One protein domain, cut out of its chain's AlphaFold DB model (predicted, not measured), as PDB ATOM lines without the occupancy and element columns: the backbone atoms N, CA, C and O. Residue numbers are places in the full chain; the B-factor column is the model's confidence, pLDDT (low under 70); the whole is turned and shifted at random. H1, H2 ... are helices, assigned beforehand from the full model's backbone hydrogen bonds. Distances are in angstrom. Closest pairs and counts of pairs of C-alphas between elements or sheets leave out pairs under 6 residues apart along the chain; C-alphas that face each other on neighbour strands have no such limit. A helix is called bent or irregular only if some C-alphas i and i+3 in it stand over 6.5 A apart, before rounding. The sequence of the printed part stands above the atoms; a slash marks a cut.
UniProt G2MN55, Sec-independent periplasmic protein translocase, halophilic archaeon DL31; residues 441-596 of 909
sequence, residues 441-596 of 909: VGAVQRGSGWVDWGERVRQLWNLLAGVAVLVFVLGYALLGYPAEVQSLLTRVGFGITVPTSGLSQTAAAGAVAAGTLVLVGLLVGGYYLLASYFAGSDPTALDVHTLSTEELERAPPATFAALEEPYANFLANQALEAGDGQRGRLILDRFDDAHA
ATOM      1  N   VAL A 441     102.556  66.176  83.154       60.91
ATOM      2  CA  VAL A 441     103.164  64.867  82.888       60.91
ATOM      3  C   VAL A 441     102.768  64.313  81.518       60.91
ATOM      4  O   VAL A 441     103.638  63.830  80.801       60.91
ATOM      5  N   GLY A 442     101.494  64.400  81.128       62.38
ATOM      6  CA  GLY A 442     101.045  63.957  79.809       62.38
ATOM      7  C   GLY A 442     101.601  64.824  78.671       62.38
ATOM      8  O   GLY A 442     101.977  64.280  77.634       62.38
ATOM      9  N   ALA A 443     101.742  66.138  78.878       65.56
ATOM     10  CA  ALA A 443     102.400  67.046  77.937       65.56
ATOM     11  C   ALA A 443     103.883  66.678  77.781       65.56
ATOM     12  O   ALA A 443     104.363  66.500  76.667       65.56
ATOM     13  N   VAL A 444     104.595  66.454  78.894       70.50
ATOM     14  CA  VAL A 444     106.002  66.024  78.869       70.50
ATOM     15  C   VAL A 444     106.166  64.660  78.193       70.50
ATOM     16  O   VAL A 444     107.052  64.506  77.359       70.50
ATOM     17  N   GLN A 445     105.321  63.673  78.499       72.50
ATOM     18  CA  GLN A 445     105.392  62.354  77.862       72.50
ATOM     19  C   GLN A 445     105.156  62.446  76.353       72.50
ATOM     20  O   GLN A 445     105.936  61.888  75.582       72.50
ATOM     21  N   ARG A 446     104.140  63.206  75.933       68.06
ATOM     22  CA  ARG A 446     103.814  63.427  74.522       68.06
ATOM     23  C   ARG A 446     104.949  64.145  73.786       68.06
ATOM     24  O   ARG A 446     105.468  63.613  72.810       68.06
ATOM     25  N   GLY A 447     105.397  65.292  74.296       68.50
ATOM     26  CA  GLY A 447     106.460  66.076  73.667       68.50
ATOM     27  C   GLY A 447     107.842  65.423  73.748       68.50
ATOM     28  O   GLY A 447     108.689  65.676  72.895       68.50
ATOM     29  N   SER A 448     108.087  64.522  74.709       73.56
ATOM     30  CA  SER A 448     109.341  63.756  74.767       73.56
ATOM     31  C   SER A 448     109.552  62.844  73.557       73.56
ATOM     32  O   SER A 448     110.704  62.610  73.196       73.56
ATOM     33  N   GLY A 449     108.468  62.373  72.926       68.12
ATOM     34  CA  GLY A 449     108.508  61.520  71.737       68.12
ATOM     35  C   GLY A 449     108.692  62.272  70.415       68.12
ATOM     36  O   GLY A 449     108.988  61.639  69.405       68.12
ATOM     37  N   TRP A 450     108.525  63.599  70.408       66.81
ATOM     38  CA  TRP A 450     108.620  64.441  69.203       66.81
ATOM     39  C   TRP A 450     110.016  65.025  68.988       66.81
ATOM     40  O   TRP A 450     110.397  65.333  67.863       66.81
ATOM     41  N   VAL A 451     110.782  65.165  70.068       68.56
ATOM     42  CA  VAL A 451     112.065  65.867  70.090       68.56
ATOM     43  C   VAL A 451     113.233  64.891  69.926       68.56
ATOM     44  O   VAL A 451     113.336  63.910  70.666       68.56
ATOM     45  N   ASP A 452     114.167  65.187  69.013       75.94
ATOM     46  CA  ASP A 452     115.421  64.427  68.911       75.94
ATOM     47  C   ASP A 452     116.428  64.891  69.976       75.94
ATOM     48  O   ASP A 452     117.242  65.805  69.799       75.94
ATOM     49  N   TRP A 453     116.379  64.216  71.122       72.88
ATOM     50  CA  TRP A 453     117.276  64.474  72.245       72.88
ATOM     51  C   TRP A 453     118.740  64.169  71.937       72.88
ATOM     52  O   TRP A 453     119.617  64.777  72.550       72.88
ATOM     53  N   GLY A 454     119.024  63.265  70.995       73.75
ATOM     54  CA  GLY A 454     120.392  62.946  70.601       73.75
ATOM     55  C   GLY A 454     121.084  64.161  69.992       73.75
ATOM     56  O   GLY A 454     122.209  64.499  70.374       73.75
ATOM     57  N   GLU A 455     120.391  64.864  69.100       73.19
ATOM     58  CA  GLU A 455     120.917  66.050  68.433       73.19
ATOM     59  C   GLU A 455     120.912  67.293  69.332       73.19
ATOM     60  O   GLU A 455     121.928  67.988  69.431       73.19
ATOM     61  N   ARG A 456     119.837  67.532  70.093       73.81
ATOM     62  CA  ARG A 456     119.768  68.685  71.013       73.81
ATOM     63  C   ARG A 456     120.813  68.630  72.121       73.81
ATOM     64  O   ARG A 456     121.408  69.654  72.460       73.81
ATOM     65  N   VAL A 457     121.092  67.443  72.663       72.31
ATOM     66  CA  VAL A 457     122.157  67.270  73.662       72.31
ATOM     67  C   VAL A 457     123.527  67.555  73.047       72.31
ATOM     68  O   VAL A 457     124.339  68.211  73.696       72.31
ATOM     69  N   ARG A 458     123.784  67.146  71.795       74.94
ATOM     70  CA  ARG A 458     125.038  67.472  71.087       74.94
ATOM     71  C   ARG A 458     125.201  68.974  70.854       74.94
ATOM     72  O   ARG A 458     126.290  69.499  71.080       74.94
ATOM     73  N   GLN A 459     124.133  69.668  70.465       73.50
ATOM     74  CA  GLN A 459     124.151  71.118  70.242       73.50
ATOM     75  C   GLN A 459     124.375  71.903  71.543       73.50
ATOM     76  O   GLN A 459     125.143  72.867  71.569       73.50
ATOM     77  N   LEU A 460     123.772  71.459  72.648       75.00
ATOM     78  CA  LEU A 460     123.921  72.093  73.960       75.00
ATOM     79  C   LEU A 460     125.200  71.684  74.700       75.00
ATOM     80  O   LEU A 460     125.603  72.380  75.632       75.00
ATOM     81  N   TRP A 461     125.861  70.598  74.292       76.88
ATOM     82  CA  TRP A 461     127.019  70.036  74.991       76.88
ATOM     83  C   TRP A 461     128.143  71.053  75.192       76.88
ATOM     84  O   TRP A 461     128.680  71.164  76.289       76.88
ATOM     85  N   ASN A 462     128.464  71.846  74.169       77.44
ATOM     86  CA  ASN A 462     129.534  72.844  74.259       77.44
ATOM     87  C   ASN A 462     129.199  73.970  75.248       77.44
ATOM     88  O   ASN A 462     130.078  74.462  75.955       77.44
ATOM     89  N   LEU A 463     127.923  74.351  75.334       77.38
ATOM     90  CA  LEU A 463     127.448  75.398  76.233       77.38
ATOM     91  C   LEU A 463     127.371  74.879  77.674       77.38
ATOM     92  O   LEU A 463     127.875  75.528  78.588       77.38
ATOM     93  N   LEU A 464     126.834  73.673  77.871       76.12
ATOM     94  CA  LEU A 464     126.787  72.993  79.166       76.12
ATOM     95  C   LEU A 464     128.187  72.688  79.701       76.12
ATOM     96  O   LEU A 464     128.446  72.921  80.878       76.12
ATOM     97  N   ALA A 465     129.109  72.240  78.847       77.75
ATOM     98  CA  ALA A 465     130.509  72.052  79.205       77.75
ATOM     99  C   ALA A 465     131.175  73.387  79.569       77.75
ATOM    100  O   ALA A 465     131.907  73.454  80.555       77.75
ATOM    101  N   GLY A 466     130.880  74.467  78.837       76.88
ATOM    102  CA  GLY A 466     131.357  75.815  79.154       76.88
ATOM    103  C   GLY A 466     130.866  76.316  80.515       76.88
ATOM    104  O   GLY A 466     131.669  76.774  81.328       76.88
ATOM    105  N   VAL A 467     129.570  76.166  80.805       75.69
ATOM    106  CA  VAL A 467     128.970  76.516  82.105       75.69
ATOM    107  C   VAL A 467     129.534  75.636  83.217       75.69
ATOM    108  O   VAL A 467     129.891  76.150  84.272       75.69
ATOM    109  N   ALA A 468     129.685  74.330  82.985       76.62
ATOM    110  CA  ALA A 468     130.260  73.402  83.952       76.62
ATOM    111  C   ALA A 468     131.700  73.784  84.316       76.62
ATOM    112  O   ALA A 468     132.043  73.854  85.495       76.62
ATOM    113  N   VAL A 469     132.532  74.084  83.315       79.62
ATOM    114  CA  VAL A 469     133.912  74.538  83.521       79.62
ATOM    115  C   VAL A 469     133.928  75.871  84.262       79.62
ATOM    116  O   VAL A 469     134.689  76.021  85.212       79.62
ATOM    117  N   LEU A 470     133.068  76.820  83.891       77.50
ATOM    118  CA  LEU A 470     133.005  78.127  84.535       77.50
ATOM    119  C   LEU A 470     132.575  78.025  86.006       77.50
ATOM    120  O   LEU A 470     133.237  78.590  86.872       77.50
ATOM    121  N   VAL A 471     131.522  77.259  86.302       77.38
ATOM    122  CA  VAL A 471     131.029  77.006  87.667       77.38
ATOM    123  C   VAL A 471     132.058  76.239  88.486       77.38
ATOM    124  O   VAL A 471     132.278  76.568  89.650       77.38
ATOM    125  N   PHE A 472     132.741  75.265  87.884       78.50
ATOM    126  CA  PHE A 472     133.820  74.543  88.545       78.50
ATOM    127  C   PHE A 472     134.996  75.468  88.879       78.50
ATOM    128  O   PHE A 472     135.481  75.463  90.005       78.50
ATOM    129  N   VAL A 473     135.432  76.308  87.938       75.94
ATOM    130  CA  VAL A 473     136.547  77.246  88.140       75.94
ATOM    131  C   VAL A 473     136.194  78.315  89.177       75.94
ATOM    132  O   VAL A 473     136.993  78.566  90.076       75.94
ATOM    133  N   LEU A 474     134.997  78.906  89.109       73.38
ATOM    134  CA  LEU A 474     134.517  79.889  90.089       73.38
ATOM    135  C   LEU A 474     134.312  79.270  91.470       73.38
ATOM    136  O   LEU A 474     134.766  79.832  92.463       73.38
ATOM    137  N   GLY A 475     133.668  78.105  91.543       73.69
ATOM    138  CA  GLY A 475     133.444  77.383  92.793       73.69
ATOM    139  C   GLY A 475     134.756  76.953  93.444       73.69
ATOM    140  O   GLY A 475     134.921  77.102  94.653       73.69
ATOM    141  N   TYR A 476     135.724  76.496  92.646       77.12
ATOM    142  CA  TYR A 476     137.055  76.135  93.124       77.12
ATOM    143  C   TYR A 476     137.862  77.362  93.562       77.12
ATOM    144  O   TYR A 476     138.539  77.304  94.584       77.12
ATOM    145  N   ALA A 477     137.752  78.494  92.863       71.00
ATOM    146  CA  ALA A 477     138.371  79.747  93.290       71.00
ATOM    147  C   ALA A 477     137.773  80.258  94.614       71.00
ATOM    148  O   ALA A 477     138.513  80.638  95.518       71.00
ATOM    149  N   LEU A 478     136.445  80.205  94.763       69.44
ATOM    150  CA  LEU A 478     135.732  80.658  95.961       69.44
ATOM    151  C   LEU A 478     135.997  79.770  97.182       69.44
ATOM    152  O   LEU A 478     136.244  80.285  98.270       69.44
ATOM    153  N   LEU A 479     135.960  78.444  97.015       69.31
ATOM    154  CA  LEU A 479     136.120  77.494  98.122       69.31
ATOM    155  C   LEU A 479     137.577  77.101  98.382       69.31
ATOM    156  O   LEU A 479     137.903  76.746  99.512       69.31
ATOM    157  N   GLY A 480     138.438  77.150  97.364       68.56
ATOM    158  CA  GLY A 480     139.856  76.799  97.452       68.56
ATOM    159  C   GLY A 480     140.776  77.979  97.775       68.56
ATOM    160  O   GLY A 480     141.806  77.769  98.415       68.56
ATOM    161  N   TYR A 481     140.397  79.207  97.390       73.81
ATOM    162  CA  TYR A 481     141.200  80.427  97.570       73.81
ATOM    163  C   TYR A 481     140.381  81.635  98.087       73.81
ATOM    164  O   TYR A 481     140.447  82.734  97.524       73.81
ATOM    165  N   PRO A 482     139.631  81.496  99.200       71.00
ATOM    166  CA  PRO A 482     138.699  82.529  99.667       71.00
ATOM    167  C   PRO A 482     139.373  83.879  99.980       71.00
ATOM    168  O   PRO A 482     138.803  84.934  99.706       71.00
ATOM    169  N   ALA A 483     140.608  83.876 100.497       72.31
ATOM    170  CA  ALA A 483     141.344  85.103 100.826       72.31
ATOM    171  C   ALA A 483     141.766  85.907  99.580       72.31
ATOM    172  O   ALA A 483     141.751  87.139  99.584       72.31
ATOM    173  N   GLU A 484     142.119  85.216  98.499       77.50
ATOM    174  CA  GLU A 484     142.543  85.838  97.243       77.50
ATOM    175  C   GLU A 484     141.336  86.429  96.510       77.50
ATOM    176  O   GLU A 484     141.406  87.565  96.034       77.50
ATOM    177  N   VAL A 485     140.196  85.729  96.525       71.12
ATOM    178  CA  VAL A 485     138.931  86.232  95.974       71.12
ATOM    179  C   VAL A 485     138.412  87.430  96.771       71.12
ATOM    180  O   VAL A 485     138.052  88.440  96.167       71.12
ATOM    181  N   GLN A 486     138.460  87.391  98.109       75.75
ATOM    182  CA  GLN A 486     138.117  88.546  98.949       75.75
ATOM    183  C   GLN A 486     138.976  89.771  98.601       75.75
ATOM    184  O   GLN A 486     138.471  90.891  98.497       75.75
ATOM    185  N   SER A 487     140.279  89.564  98.378       75.94
ATOM    186  CA  SER A 487     141.202  90.642  98.008       75.94
ATOM    187  C   SER A 487     140.894  91.242  96.630       75.94
ATOM    188  O   SER A 487     141.011  92.454  96.448       75.94
ATOM    189  N   LEU A 488     140.454  90.417  95.674       74.12
ATOM    190  CA  LEU A 488     140.041  90.853  94.341       74.12
ATOM    191  C   LEU A 488     138.725  91.631  94.385       74.12
ATOM    192  O   LEU A 488     138.655  92.723  93.830       74.12
ATOM    193  N   LEU A 489     137.714  91.125  95.095       69.75
ATOM    194  CA  LEU A 489     136.418  91.796  95.239       69.75
ATOM    195  C   LEU A 489     136.562  93.168  95.906       69.75
ATOM    196  O   LEU A 489     136.003  94.154  95.424       69.75
ATOM    197  N   THR A 490     137.419  93.258  96.928       76.62
ATOM    198  CA  THR A 490     137.727  94.525  97.605       76.62
ATOM    199  C   THR A 490     138.421  95.522  96.665       76.62
ATOM    200  O   THR A 490     138.116  96.711  96.695       76.62
ATOM    201  N   ARG A 491     139.324  95.064  95.783       72.88
ATOM    202  CA  ARG A 491     139.996  95.929  94.788       72.88
ATOM    203  C   ARG A 491     139.066  96.428  93.685       72.88
ATOM    204  O   ARG A 491     139.309  97.502  93.146       72.88
ATOM    205  N   VAL A 492     138.039  95.655  93.342       70.75
ATOM    206  CA  VAL A 492     137.052  96.002  92.306       70.75
ATOM    207  C   VAL A 492     135.871  96.803  92.890       70.75
ATOM    208  O   VAL A 492     135.018  97.273  92.148       70.75
ATOM    209  N   GLY A 493     135.852  97.043  94.208       56.41
ATOM    210  CA  GLY A 493     134.867  97.906  94.872       56.41
ATOM    211  C   GLY A 493     133.592  97.194  95.331       56.41
ATOM    212  O   GLY A 493     132.629  97.862  95.699       56.41
ATOM    213  N   PHE A 494     133.568  95.858  95.343       52.81
ATOM    214  CA  PHE A 494     132.444  95.082  95.868       52.81
ATOM    215  C   PHE A 494     132.666  94.748  97.351       52.81
ATOM    216  O   PHE A 494     133.578  94.003  97.701       52.81
ATOM    217  N   GLY A 495     131.804  95.274  98.227       53.19
ATOM    218  CA  GLY A 495     131.829  95.057  99.683       53.19
ATOM    219  C   GLY A 495     131.224  93.725 100.142       53.19
ATOM    220  O   GLY A 495     130.554  93.682 101.166       53.19
ATOM    221  N   ILE A 496     131.405  92.651  99.369       62.34
ATOM    222  CA  ILE A 496     130.861  91.323  99.684       62.34
ATOM    223  C   ILE A 496     131.910  90.546 100.489       62.34
ATOM    224  O   ILE A 496     133.065  90.436 100.073       62.34
ATOM    225  N   THR A 497     131.527  90.006 101.646       64.81
ATOM    226  CA  THR A 497     132.375  89.119 102.457       64.81
ATOM    227  C   THR A 497     132.218  87.672 102.002       64.81
ATOM    228  O   THR A 497     131.141  87.091 102.132       64.81
ATOM    229  N   VAL A 498     133.291  87.079 101.481       62.66
ATOM    230  CA  VAL A 498     133.355  85.672 101.075       62.66
ATOM    231  C   VAL A 498     133.530  84.799 102.326       62.66
ATOM    232  O   VAL A 498     134.521  84.962 103.045       62.66
ATOM    233  N   PRO A 499     132.599  83.872 102.615       57.78
ATOM    234  CA  PRO A 499     132.695  82.993 103.776       57.78
ATOM    235  C   PRO A 499     133.873  82.018 103.638       57.78
ATOM    236  O   PRO A 499     134.085  81.412 102.587       57.78
ATOM    237  N   THR A 500     134.652  81.844 104.707       62.62
ATOM    238  CA  THR A 500     135.773  80.900 104.741       62.62
ATOM    239  C   THR A 500     135.255  79.482 104.979       62.62
ATOM    240  O   THR A 500     134.642  79.188 105.999       62.62
ATOM    241  N   SER A 501     135.493  78.577 104.029       56.34
ATOM    242  CA  SER A 501     134.876  77.242 104.039       56.34
ATOM    243  C   SER A 501     135.552  76.226 104.969       56.34
ATOM    244  O   SER A 501     134.990  75.164 105.200       56.34
ATOM    245  N   GLY A 502     136.749  76.494 105.507       57.88
ATOM    246  CA  GLY A 502     137.473  75.566 106.400       57.88
ATOM    247  C   GLY A 502     137.843  74.202 105.782       57.88
ATOM    248  O   GLY A 502     138.450  73.371 106.454       57.88
ATOM    249  N   LEU A 503     137.500  73.965 104.512       64.38
ATOM    250  CA  LEU A 503     137.735  72.724 103.778       64.38
ATOM    251  C   LEU A 503     139.190  72.646 103.292       64.38
ATOM    252  O   LEU A 503     139.791  73.650 102.911       64.38
ATOM    253  N   SER A 504     139.759  71.437 103.249       69.94
ATOM    254  CA  SER A 504     141.030  71.214 102.550       69.94
ATOM    255  C   SER A 504     140.853  71.427 101.040       69.94
ATOM    256  O   SER A 504     139.771  71.197 100.503       69.94
ATOM    257  N   GLN A 505     141.917  71.802 100.321       65.62
ATOM    258  CA  GLN A 505     141.851  72.035  98.865       65.62
ATOM    259  C   GLN A 505     141.326  70.816  98.085       65.62
ATOM    260  O   GLN A 505     140.605  70.962  97.101       65.62
ATOM    261  N   THR A 506     141.629  69.604  98.558       66.75
ATOM    262  CA  THR A 506     141.127  68.353  97.976       66.75
ATOM    263  C   THR A 506     139.639  68.129  98.255       66.75
ATOM    264  O   THR A 506     138.918  67.682  97.366       66.75
ATOM    265  N   ALA A 507     139.154  68.481  99.451       63.22
ATOM    266  CA  ALA A 507     137.734  68.413  99.794       63.22
ATOM    267  C   ALA A 507     136.916  69.497  99.070       63.22
ATOM    268  O   ALA A 507     135.818  69.217  98.596       63.22
ATOM    269  N   ALA A 508     137.474  70.702  98.909       65.88
ATOM    270  CA  ALA A 508     136.874  71.785  98.133       65.88
ATOM    271  C   ALA A 508     136.750  71.412  96.645       65.88
ATOM    272  O   ALA A 508     135.675  71.564  96.070       65.88
ATOM    273  N   ALA A 509     137.797  70.841  96.036       68.44
ATOM    274  CA  ALA A 509     137.738  70.339  94.660       68.44
ATOM    275  C   ALA A 509     136.671  69.245  94.481       68.44
ATOM    276  O   ALA A 509     135.921  69.271  93.505       68.44
ATOM    277  N   GLY A 510     136.571  68.310  95.434       67.06
ATOM    278  CA  GLY A 510     135.565  67.245  95.414       67.06
ATOM    279  C   GLY A 510     134.131  67.765  95.556       67.06
ATOM    280  O   GLY A 510     133.254  67.354  94.798       67.06
ATOM    281  N   ALA A 511     133.895  68.704  96.475       67.50
ATOM    282  CA  ALA A 511     132.584  69.317  96.689       67.50
ATOM    283  C   ALA A 511     132.129  70.147  95.478       67.50
ATOM    284  O   ALA A 511     130.977  70.045  95.058       67.50
ATOM    285  N   VAL A 512     133.041  70.916  94.876       73.38
ATOM    286  CA  VAL A 512     132.758  71.709  93.671       73.38
ATOM    287  C   VAL A 512     132.500  70.801  92.471       73.38
ATOM    288  O   VAL A 512     131.536  71.028  91.752       73.38
ATOM    289  N   ALA A 513     133.287  69.737  92.274       70.12
ATOM    290  CA  ALA A 513     133.050  68.768  91.200       70.12
ATOM    291  C   ALA A 513     131.663  68.116  91.313       70.12
ATOM    292  O   ALA A 513     130.925  68.055  90.329       70.12
ATOM    293  N   ALA A 514     131.295  67.663  92.516       68.62
ATOM    294  CA  ALA A 514     129.989  67.067  92.772       68.62
ATOM    295  C   ALA A 514     128.851  68.078  92.550       68.62
ATOM    296  O   ALA A 514     127.873  67.760  91.876       68.62
ATOM    297  N   GLY A 515     129.000  69.310  93.048       68.75
ATOM    298  CA  GLY A 515     128.026  70.386  92.857       68.75
ATOM    299  C   GLY A 515     127.841  70.773  91.389       68.75
ATOM    300  O   GLY A 515     126.707  70.909  90.934       68.75
ATOM    301  N   THR A 516     128.928  70.874  90.621       73.19
ATOM    302  CA  THR A 516     128.875  71.152  89.180       73.19
ATOM    303  C   THR A 516     128.158  70.033  88.424       73.19
ATOM    304  O   THR A 516     127.323  70.322  87.572       73.19
ATOM    305  N   LEU A 517     128.424  68.762  88.745       71.94
ATOM    306  CA  LEU A 517     127.732  67.629  88.117       71.94
ATOM    307  C   LEU A 517     126.230  67.624  88.427       71.94
ATOM    308  O   LEU A 517     125.425  67.395  87.526       71.94
ATOM    309  N   VAL A 518     125.848  67.922  89.674       70.56
ATOM    310  CA  VAL A 518     124.437  68.044  90.076       70.56
ATOM    311  C   VAL A 518     123.763  69.209  89.353       70.56
ATOM    312  O   VAL A 518     122.671  69.038  88.822       70.56
ATOM    313  N   LEU A 519     124.414  70.372  89.278       72.38
ATOM    314  CA  LEU A 519     123.890  71.542  88.576       72.38
ATOM    315  C   LEU A 519     123.682  71.258  87.084       72.38
ATOM    316  O   LEU A 519     122.622  71.562  86.549       72.38
ATOM    317  N   VAL A 520     124.665  70.647  86.419       74.69
ATOM    318  CA  VAL A 520     124.551  70.260  85.006       74.69
ATOM    319  C   VAL A 520     123.419  69.251  84.820       74.69
ATOM    320  O   VAL A 520     122.621  69.408  83.902       74.69
ATOM    321  N   GLY A 521     123.285  68.270  85.719       73.75
ATOM    322  CA  GLY A 521     122.171  67.321  85.705       73.75
ATOM    323  C   GLY A 521     120.803  67.994  85.868       73.75
ATOM    324  O   GLY A 521     119.875  67.668  85.133       73.75
ATOM    325  N   LEU A 522     120.686  68.972  86.771       72.38
ATOM    326  CA  LEU A 522     119.462  69.757  86.970       72.38
ATOM    327  C   LEU A 522     119.144  70.657  85.774       72.38
ATOM    328  O   LEU A 522     117.980  70.779  85.410       72.38
ATOM    329  N   LEU A 523     120.150  71.264  85.143       72.81
ATOM    330  CA  LEU A 523     119.966  72.089  83.948       72.81
ATOM    331  C   LEU A 523     119.538  71.248  82.743       72.81
ATOM    332  O   LEU A 523     118.625  71.641  82.024       72.81
ATOM    333  N   VAL A 524     120.150  70.078  82.550       75.88
ATOM    334  CA  VAL A 524     119.778  69.136  81.484       75.88
ATOM    335  C   VAL A 524     118.383  68.569  81.728       75.88
ATOM    336  O   VAL A 524     117.560  68.578  80.818       75.88
ATOM    337  N   GLY A 525     118.088  68.128  82.954       73.56
ATOM    338  CA  GLY A 525     116.763  67.627  83.325       73.56
ATOM    339  C   GLY A 525     115.683  68.706  83.245       73.56
ATOM    340  O   GLY A 525     114.589  68.446  82.757       73.56
ATOM    341  N   GLY A 526     116.003  69.933  83.656       74.81
ATOM    342  CA  GLY A 526     115.122  71.092  83.541       74.81
ATOM    343  C   GLY A 526     114.841  71.457  82.088       74.81
ATOM    344  O   GLY A 526     113.680  71.603  81.727       74.81
ATOM    345  N   TYR A 527     115.871  71.534  81.239       77.81
ATOM    346  CA  TYR A 527     115.710  71.771  79.801       77.81
ATOM    347  C   TYR A 527     114.886  70.668  79.134       77.81
ATOM    348  O   TYR A 527     113.980  70.976  78.366       77.81
ATOM    349  N   TYR A 528     115.157  69.404  79.471       77.94
ATOM    350  CA  TYR A 528     114.388  68.258  78.993       77.94
ATOM    351  C   TYR A 528     112.904  68.401  79.343       77.94
ATOM    352  O   TYR A 528     112.062  68.404  78.453       77.94
ATOM    353  N   LEU A 529     112.584  68.626  80.621       71.56
ATOM    354  CA  LEU A 529     111.205  68.797  81.079       71.56
ATOM    355  C   LEU A 529     110.516  69.994  80.419       71.56
ATOM    356  O   LEU A 529     109.367  69.875  80.008       71.56
ATOM    357  N   LEU A 530     111.205  71.131  80.292       73.25
ATOM    358  CA  LEU A 530     110.635  72.344  79.708       73.25
ATOM    359  C   LEU A 530     110.357  72.163  78.212       73.25
ATOM    360  O   LEU A 530     109.256  72.448  77.754       73.25
ATOM    361  N   ALA A 531     111.337  71.673  77.452       69.50
ATOM    362  CA  ALA A 531     111.202  71.496  76.011       69.50
ATOM    363  C   ALA A 531     110.218  70.367  75.663       69.50
ATOM    364  O   ALA A 531     109.432  70.532  74.735       69.50
ATOM    365  N   SER A 532     110.175  69.278  76.441       75.06
ATOM    366  CA  SER A 532     109.117  68.265  76.331       75.06
ATOM    367  C   SER A 532     107.734  68.827  76.657       75.06
ATOM    368  O   SER A 532     106.773  68.501  75.972       75.06
ATOM    369  N   TYR A 533     107.616  69.662  77.692       72.88
ATOM    370  CA  TYR A 533     106.344  70.273  78.070       72.88
ATOM    371  C   TYR A 533     105.816  71.198  76.971       72.88
ATOM    372  O   TYR A 533     104.681  71.021  76.547       72.88
ATOM    373  N   PHE A 534     106.648  72.119  76.469       68.38
ATOM    374  CA  PHE A 534     106.261  73.050  75.406       68.38
ATOM    375  C   PHE A 534     105.912  72.336  74.105       68.38
ATOM    376  O   PHE A 534     104.892  72.649  73.499       68.38
ATOM    377  N   ALA A 535     106.721  71.349  73.708       68.06
ATOM    378  CA  ALA A 535     106.427  70.553  72.528       68.06
ATOM    379  C   ALA A 535     105.081  69.828  72.670       68.06
ATOM    380  O   ALA A 535     104.317  69.811  71.723       68.06
ATOM    381  N   GLY A 536     104.754  69.267  73.838       63.91
ATOM    382  CA  GLY A 536     103.512  68.513  74.028       63.91
ATOM    383  C   GLY A 536     102.269  69.328  74.401       63.91
ATOM    384  O   GLY A 536     101.181  68.750  74.395       63.91
ATOM    385  N   SER A 537     102.409  70.612  74.755       64.06
ATOM    386  CA  SER A 537     101.299  71.466  75.203       64.06
ATOM    387  C   SER A 537     100.594  72.217  74.075       64.06
ATOM    388  O   SER A 537      99.390  72.413  74.171       64.06
ATOM    389  N   ASP A 538     101.328  72.648  73.045       65.88
ATOM    390  CA  ASP A 538     100.773  73.374  71.895       65.88
ATOM    391  C   ASP A 538     101.617  73.101  70.630       65.88
ATOM    392  O   ASP A 538     102.692  73.685  70.465       65.88
ATOM    393  N   PRO A 539     101.166  72.198  69.740       61.59
ATOM    394  CA  PRO A 539     101.889  71.864  68.522       61.59
ATOM    395  C   PRO A 539     101.860  72.962  67.449       61.59
ATOM    396  O   PRO A 539     102.675  72.889  66.529       61.59
ATOM    397  N   THR A 540     100.961  73.949  67.545       62.44
ATOM    398  CA  THR A 540     100.832  75.065  66.582       62.44
ATOM    399  C   THR A 540     101.787  76.217  66.897       62.44
ATOM    400  O   THR A 540     102.247  76.916  66.000       62.44
ATOM    401  N   ALA A 541     102.167  76.370  68.169       60.31
ATOM    402  CA  ALA A 541     103.154  77.352  68.620       60.31
ATOM    403  C   ALA A 541     104.616  76.953  68.319       60.31
ATOM    404  O   ALA A 541     105.543  77.710  68.629       60.31
ATOM    405  N   LEU A 542     104.849  75.761  67.757       65.75
ATOM    406  CA  LEU A 542     106.179  75.285  67.376       65.75
ATOM    407  C   LEU A 542     106.640  75.969  66.085       65.75
ATOM    408  O   LEU A 542     106.067  75.775  65.019       65.75
ATOM    409  N   ASP A 543     107.737  76.720  66.175       71.50
ATOM    410  CA  ASP A 543     108.347  77.349  65.007       71.50
ATOM    411  C   ASP A 543     108.991  76.295  64.090       71.50
ATOM    412  O   ASP A 543     110.077  75.765  64.367       71.50
ATOM    413  N   VAL A 544     108.320  76.029  62.968       74.94
ATOM    414  CA  VAL A 544     108.706  75.072  61.920       74.94
ATOM    415  C   VAL A 544     110.092  75.375  61.341       74.94
ATOM    416  O   VAL A 544     110.813  74.456  60.946       74.94
ATOM    417  N   HIS A 545     110.539  76.636  61.377       76.75
ATOM    418  CA  HIS A 545     111.892  77.015  60.971       76.75
ATOM    419  C   HIS A 545     112.969  76.333  61.836       76.75
ATOM    420  O   HIS A 545     114.051  76.009  61.344       76.75
ATOM    421  N   THR A 546     112.689  76.098  63.119       72.81
ATOM    422  CA  THR A 546     113.677  75.625  64.106       72.81
ATOM    423  C   THR A 546     113.755  74.105  64.255       72.81
ATOM    424  O   THR A 546     114.702  73.606  64.865       72.81
ATOM    425  N   LEU A 547     112.793  73.370  63.694       76.62
ATOM    426  CA  LEU A 547     112.710  71.911  63.804       76.62
ATOM    427  C   LEU A 547     113.784  71.227  62.958       76.62
ATOM    428  O   LEU A 547     114.144  71.734  61.905       76.62
ATOM    429  N   SER A 548     114.311  70.077  63.363       77.44
ATOM    430  CA  SER A 548     115.183  69.256  62.508       77.44
ATOM    431  C   SER A 548     114.385  68.509  61.423       77.44
ATOM    432  O   SER A 548     113.164  68.394  61.502       77.44
ATOM    433  N   THR A 549     115.056  67.980  60.396       78.56
ATOM    434  CA  THR A 549     114.394  67.228  59.307       78.56
ATOM    435  C   THR A 549     113.690  65.963  59.815       78.56
ATOM    436  O   THR A 549     112.628  65.613  59.311       78.56
ATOM    437  N   GLU A 550     114.213  65.325  60.866       75.94
ATOM    438  CA  GLU A 550     113.542  64.196  61.525       75.94
ATOM    439  C   GLU A 550     112.422  64.632  62.488       75.94
ATOM    440  O   GLU A 550     111.463  63.889  62.694       75.94
ATOM    441  N   GLU A 551     112.527  65.820  63.097       73.81
ATOM    442  CA  GLU A 551     111.448  66.400  63.914       73.81
ATOM    443  C   GLU A 551     110.252  66.800  63.027       73.81
ATOM    444  O   GLU A 551     109.112  66.566  63.413       73.81
ATOM    445  N   LEU A 552     110.497  67.304  61.808       78.06
ATOM    446  CA  LEU A 552     109.462  67.620  60.806       78.06
ATOM    447  C   LEU A 552     108.689  66.380  60.329       78.06
ATOM    448  O   LEU A 552     107.487  66.460  60.084       78.06
ATOM    449  N   GLU A 553     109.358  65.229  60.226       78.69
ATOM    450  CA  GLU A 553     108.735  63.961  59.821       78.69
ATOM    451  C   GLU A 553     107.820  63.391  60.919       78.69
ATOM    452  O   GLU A 553     106.786  62.791  60.628       78.69
ATOM    453  N   ARG A 554     108.179  63.602  62.193       73.75
ATOM    454  CA  ARG A 554     107.422  63.123  63.365       73.75
ATOM    455  C   ARG A 554     106.380  64.126  63.874       73.75
ATOM    456  O   ARG A 554     105.555  63.754  64.710       73.75
ATOM    457  N   ALA A 555     106.420  65.373  63.402       73.69
ATOM    458  CA  ALA A 555     105.514  66.438  63.823       73.69
ATOM    459  C   ALA A 555     104.059  66.145  63.407       73.69
ATOM    460  O   ALA A 555     103.834  65.658  62.295       73.69
ATOM    461  N   PRO A 556     103.057  66.430  64.261       69.56
ATOM    462  CA  PRO A 556     101.646  66.232  63.929       69.56
ATOM    463  C   PRO A 556     101.169  67.193  62.817       69.56
ATOM    464  O   PRO A 556     101.725  68.283  62.686       69.56
ATOM    465  N   PRO A 557     100.117  66.841  62.044       70.31
ATOM    466  CA  PRO A 557      99.583  67.699  60.972       70.31
ATOM    467  C   PRO A 557      99.194  69.109  61.447       70.31
ATOM    468  O   PRO A 557      99.434  70.087  60.747       70.31
ATOM    469  N   ALA A 558      98.708  69.223  62.687       67.69
ATOM    470  CA  ALA A 558      98.372  70.488  63.344       67.69
ATOM    471  C   ALA A 558      99.518  71.518  63.361       67.69
ATOM    472  O   ALA A 558      99.268  72.714  63.274       67.69
ATOM    473  N   THR A 559     100.779  71.077  63.431       72.94
ATOM    474  CA  THR A 559     101.949  71.973  63.386       72.94
ATOM    475  C   THR A 559     102.053  72.725  62.057       72.94
ATOM    476  O   THR A 559     102.608  73.820  62.012       72.94
ATOM    477  N   PHE A 560     101.499  72.161  60.981       78.44
ATOM    478  CA  PHE A 560     101.517  72.758  59.650       78.44
ATOM    479  C   PHE A 560     100.212  73.480  59.303       78.44
ATOM    480  O   PHE A 560     100.238  74.331  58.423       78.44
ATOM    481  N   ALA A 561      99.117  73.210  60.020       72.75
ATOM    482  CA  ALA A 561      97.798  73.810  59.791       72.75
ATOM    483  C   ALA A 561      97.739  75.325  60.073       72.75
ATOM    484  O   ALA A 561      96.919  76.028  59.500       72.75
ATOM    485  N   ALA A 562      98.618  75.845  60.938       70.56
ATOM    486  CA  ALA A 562      98.689  77.276  61.261       70.56
ATOM    487  C   ALA A 562      99.659  78.075  60.361       70.56
ATOM    488  O   ALA A 562      99.822  79.282  60.551       70.56
ATOM    489  N   LEU A 563     100.357  77.421  59.423       77.31
ATOM    490  CA  LEU A 563     101.277  78.093  58.503       77.31
ATOM    491  C   LEU A 563     100.498  78.766  57.372       77.31
ATOM    492  O   LEU A 563      99.623  78.158  56.774       77.31
ATOM    493  N   GLU A 564     100.883  79.981  56.996       81.75
ATOM    494  CA  GLU A 564     100.406  80.580  55.748       81.75
ATOM    495  C   GLU A 564     101.212  80.033  54.552       81.75
ATOM    496  O   GLU A 564     102.441  79.906  54.625       81.75
ATOM    497  N   GLU A 565     100.557  79.783  53.416       81.94
ATOM    498  CA  GLU A 565     101.192  79.290  52.179       81.94
ATOM    499  C   GLU A 565     102.428  80.111  51.734       81.94
ATOM    500  O   GLU A 565     103.457  79.516  51.380       81.94
ATOM    501  N   PRO A 566     102.427  81.464  51.784       83.38
ATOM    502  CA  PRO A 566     103.613  82.253  51.447       83.38
ATOM    503  C   PRO A 566     104.795  81.976  52.384       83.38
ATOM    504  O   PRO A 566     105.953  82.039  51.963       83.38
ATOM    505  N   TYR A 567     104.514  81.656  53.647       82.06
ATOM    506  CA  TYR A 567     105.526  81.388  54.659       82.06
ATOM    507  C   TYR A 567     106.066  79.954  54.566       82.06
ATOM    508  O   TYR A 567     107.280  79.759  54.627       82.06
ATOM    509  N   ALA A 568     105.212  78.962  54.304       84.25
ATOM    510  CA  ALA A 568     105.639  77.587  54.030       84.25
ATOM    511  C   ALA A 568     106.569  77.518  52.802       84.25
ATOM    512  O   ALA A 568     107.655  76.934  52.861       84.25
ATOM    513  N   ASN A 569     106.207  78.223  51.724       85.38
ATOM    514  CA  ASN A 569     107.042  78.370  50.531       85.38
ATOM    515  C   ASN A 569     108.363  79.098  50.815       85.38
ATOM    516  O   ASN A 569     109.410  78.729  50.274       85.38
ATOM    517  N   PHE A 570     108.349  80.126  51.668       88.31
ATOM    518  CA  PHE A 570     109.566  80.814  52.102       88.31
ATOM    519  C   PHE A 570     110.522  79.861  52.838       88.31
ATOM    520  O   PHE A 570     111.699  79.790  52.483       88.31
ATOM    521  N   LEU A 571     110.021  79.080  53.799       85.88
ATOM    522  CA  LEU A 571     110.816  78.111  54.561       85.88
ATOM    523  C   LEU A 571     111.365  76.984  53.675       85.88
ATOM    524  O   LEU A 571     112.524  76.586  53.817       85.88
ATOM    525  N   ALA A 572     110.562  76.498  52.728       85.38
ATOM    526  CA  ALA A 572     110.982  75.481  51.771       85.38
ATOM    527  C   ALA A 572     112.101  75.987  50.844       85.38
ATOM    528  O   ALA A 572     113.108  75.300  50.651       85.38
ATOM    529  N   ASN A 573     111.971  77.212  50.327       85.75
ATOM    530  CA  ASN A 573     112.995  77.848  49.496       85.75
ATOM    531  C   ASN A 573     114.277  78.137  50.286       85.75
ATOM    532  O   ASN A 573     115.372  77.869  49.796       85.75
ATOM    533  N   GLN A 574     114.159  78.594  51.532       87.12
ATOM    534  CA  GLN A 574     115.304  78.812  52.414       87.12
ATOM    535  C   GLN A 574     116.062  77.503  52.705       87.12
ATOM    536  O   GLN A 574     117.294  77.480  52.693       87.12
ATOM    537  N   ALA A 575     115.348  76.394  52.925       83.44
ATOM    538  CA  ALA A 575     115.953  75.072  53.104       83.44
ATOM    539  C   ALA A 575     116.685  74.590  51.838       83.44
ATOM    540  O   ALA A 575     117.783  74.031  51.923       83.44
ATOM    541  N   LEU A 576     116.114  74.855  50.659       82.62
ATOM    542  CA  LEU A 576     116.732  74.555  49.367       82.62
ATOM    543  C   LEU A 576     118.005  75.380  49.131       82.62
ATOM    544  O   LEU A 576     119.015  74.826  48.690       82.62
ATOM    545  N   GLU A 577     117.995  76.669  49.472       83.50
ATOM    546  CA  GLU A 577     119.172  77.547  49.405       83.50
ATOM    547  C   GLU A 577     120.284  77.114  50.371       83.50
ATOM    548  O   GLU A 577     121.468  77.214  50.043       83.50
ATOM    549  N   ALA A 578     119.917  76.565  51.532       81.69
ATOM    550  CA  ALA A 578     120.847  75.980  52.497       81.69
ATOM    551  C   ALA A 578     121.388  74.592  52.081       81.69
ATOM    552  O   ALA A 578     122.245  74.036  52.770       81.69
ATOM    553  N   GLY A 579     120.927  74.036  50.953       82.25
ATOM    554  CA  GLY A 579     121.364  72.742  50.421       82.25
ATOM    555  C   GLY A 579     120.636  71.521  50.997       82.25
ATOM    556  O   GLY A 579     121.014  70.395  50.673       82.25
ATOM    557  N   ASP A 580     119.587  71.712  51.803       82.69
ATOM    558  CA  ASP A 580     118.763  70.638  52.373       82.69
ATOM    559  C   ASP A 580     117.451  70.477  51.586       82.69
ATOM    560  O   ASP A 580     116.351  70.853  52.004       82.69
ATOM    561  N   GLY A 581     117.575  69.906  50.387       81.50
ATOM    562  CA  GLY A 581     116.435  69.685  49.495       81.50
ATOM    563  C   GLY A 581     115.491  68.557  49.919       81.50
ATOM    564  O   GLY A 581     114.488  68.338  49.241       81.50
ATOM    565  N   GLN A 582     115.802  67.809  50.980       83.38
ATOM    566  CA  GLN A 582     114.878  66.843  51.580       83.38
ATOM    567  C   GLN A 582     113.926  67.565  52.535       83.38
ATOM    568  O   GLN A 582     112.716  67.388  52.437       83.38
ATOM    569  N   ARG A 583     114.466  68.451  53.377       84.06
ATOM    570  CA  ARG A 583     113.695  69.305  54.282       84.06
ATOM    571  C   ARG A 583     112.710  70.211  53.549       84.06
ATOM    572  O   ARG A 583     111.551  70.273  53.935       84.06
ATOM    573  N   GLY A 584     113.153  70.878  52.481       83.56
ATOM    574  CA  GLY A 584     112.282  71.782  51.720       83.56
ATOM    575  C   GLY A 584     111.072  71.077  51.096       83.56
ATOM    576  O   GLY A 584     109.975  71.621  51.115       83.56
ATOM    577  N   ARG A 585     111.251  69.840  50.609       86.06
ATOM    578  CA  ARG A 585     110.149  69.015  50.085       86.06
ATOM    579  C   ARG A 585     109.209  68.546  51.188       86.06
ATOM    580  O   ARG A 585     108.008  68.688  51.045       86.06
ATOM    581  N   LEU A 586     109.763  68.077  52.306       86.62
ATOM    582  CA  LEU A 586     108.973  67.617  53.443       86.62
ATOM    583  C   LEU A 586     108.094  68.733  54.035       86.62
ATOM    584  O   LEU A 586     106.974  68.463  54.435       86.62
ATOM    585  N   ILE A 587     108.570  69.983  54.073       86.31
ATOM    586  CA  ILE A 587     107.766  71.124  54.547       86.31
ATOM    587  C   ILE A 587     106.547  71.358  53.645       86.31
ATOM    588  O   ILE A 587     105.460  71.575  54.169       86.31
ATOM    589  N   LEU A 588     106.721  71.297  52.321       87.25
ATOM    590  CA  LEU A 588     105.627  71.487  51.363       87.25
ATOM    591  C   LEU A 588     104.655  70.306  51.378       87.25
ATOM    592  O   LEU A 588     103.462  70.523  51.523       87.25
ATOM    593  N   ASP A 589     105.164  69.071  51.353       85.56
ATOM    594  CA  ASP A 589     104.328  67.864  51.391       85.56
ATOM    595  C   ASP A 589     103.453  67.834  52.664       85.56
ATOM    596  O   ASP A 589     102.267  67.529  52.609       85.56
ATOM    597  N   ARG A 590     104.015  68.205  53.827       83.62
ATOM    598  CA  ARG A 590     103.278  68.240  55.108       83.62
ATOM    599  C   ARG A 590     102.321  69.429  55.219       83.62
ATOM    600  O   ARG A 590     101.321  69.320  55.925       83.62
ATOM    601  N   PHE A 591     102.633  70.544  54.561       85.38
ATOM    602  CA  PHE A 591     101.751  71.704  54.457       85.38
ATOM    603  C   PHE A 591     100.527  71.388  53.589       85.38
ATOM    604  O   PHE A 591      99.404  71.628  54.033       85.38
ATOM    605  N   ASP A 592     100.750  70.790  52.419       82.88
ATOM    606  CA  ASP A 592      99.702  70.379  51.483       82.88
ATOM    607  C   ASP A 592      98.787  69.318  52.119       82.88
ATOM    608  O   ASP A 592      97.566  69.436  52.048       82.88
ATOM    609  N   ASP A 593      99.357  68.335  52.828       78.12
ATOM    610  CA  ASP A 593      98.596  67.327  53.581       78.12
ATOM    611  C   ASP A 593      97.715  67.941  54.688       78.12
ATOM    612  O   ASP A 593      96.640  67.421  54.981       78.12
ATOM    613  N   ALA A 594      98.171  69.023  55.332       73.50
ATOM    614  CA  ALA A 594      97.436  69.699  56.404       73.50
ATOM    615  C   ALA A 594      96.340  70.649  55.886       73.50
ATOM    616  O   ALA A 594      95.410  70.946  56.632       73.50
ATOM    617  N   HIS A 595      96.438  71.102  54.630       74.81
ATOM    618  CA  HIS A 595      95.509  72.047  53.990       74.81
ATOM    619  C   HIS A 595      94.640  71.418  52.891       74.81
ATOM    620  O   HIS A 595      93.868  72.114  52.230       74.81
ATOM    621  N   ALA A 596      94.735  70.107  52.684       65.06
ATOM    622  CA  ALA A 596      93.868  69.386  51.767       65.06
ATOM    623  C   ALA A 596      92.434  69.302  52.332       65.06
ATOM    624  O   ALA A 596      92.117  68.415  53.124       65.06
TER     625      ALA A 596
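What this domain is: This is residues 441 to 596 of the 909 residues of the protein "Sec-independent periplasmic protein translocase" of halophilic archaeon DL31 (UniProt G2MN55). Two long helices, H2 and H4, run opposite ways as a narrow V, with H3 and a long loop at the end where they meet and H1 across H4 at the other end. Beyond that end a small separate head of four helices makes up the rest of the length, with H5, H6 and H7 packed round H8. The printed part has 156 residues with eight named helices, H1 to H8 in chain order, and no named strand: all helix. It is extended, with a radius of gyration of the C-alphas of 23.2 A, and a rod in outline, with spans of 70 by 34 by 26 A.

How they stand to each other: H1, residues 441 to 448, touches residues 528 to 537 of H4, residues 505 to 537; they are about perpendicular at 87 degrees, and their closest C-alphas, of Gly 447 and Gly 536, are 3.8 A apart. H2, residues 453 to 480, has a kink of 48 degrees near residue 460 and is irregular, but only just: C-alphas 459 and 462 are 6.9 A apart. It touches H4 at residues 505 to 520 alone, at a shallow tilt of 32 degrees, opposite ways, the closest C-alphas being those of Gly 480 and Gln 505, 5.4 A apart. H3, residues 482 to 492, is close to H2 but not clearly touching, with C-alphas 478 and 485 6.4 A apart. H5, residues 549 to 554, touches H8, residues 581 to 595, at a shallow tilt of 29 degrees, the same way; C-alphas 549 and 583, the closest, are 5.5 A apart. H6, residues 558 to 561, touches H8 too, closest at C-alphas 560 and 591, 5.3 A. H7, residues 565 to 577, forms a helical hairpin with H8 at a shallow tilt of 13 degrees, with C-alphas 572 and 584 closest at 3.9 A. H4 is apart from H5, H6, H7 and H8. Every O i to N i+4 pair is within hydrogen-bond range in H1, H3, H4, H5 and H7, against 22 of 24 in H2 and 10 of 11 in H8; H6 is too short for such a pair.

Where its parts are: H1 begins at C-alpha 441, (103.164, 64.867, 82.888). From first to last C-alpha H2 is 36.0 A long, H4 47.0 A, H7 18.3 A and H8 21.5 A. H4 begins at C-alpha 505, (141.851, 72.035, 98.865), and H8 ends at C-alpha 595, (95.509, 72.047, 53.990).

The domain as a whole: The two C-alphas farthest apart, of Gly 502 and Ala 596, are 70.2 A apart. The printed part has no cut. The links H3 to H4 and H4 to H5 are long. Mean pLDDT of the printed part is 73.5; 46 residues are under 70, among them residues 493 to 511 and 534 to 542.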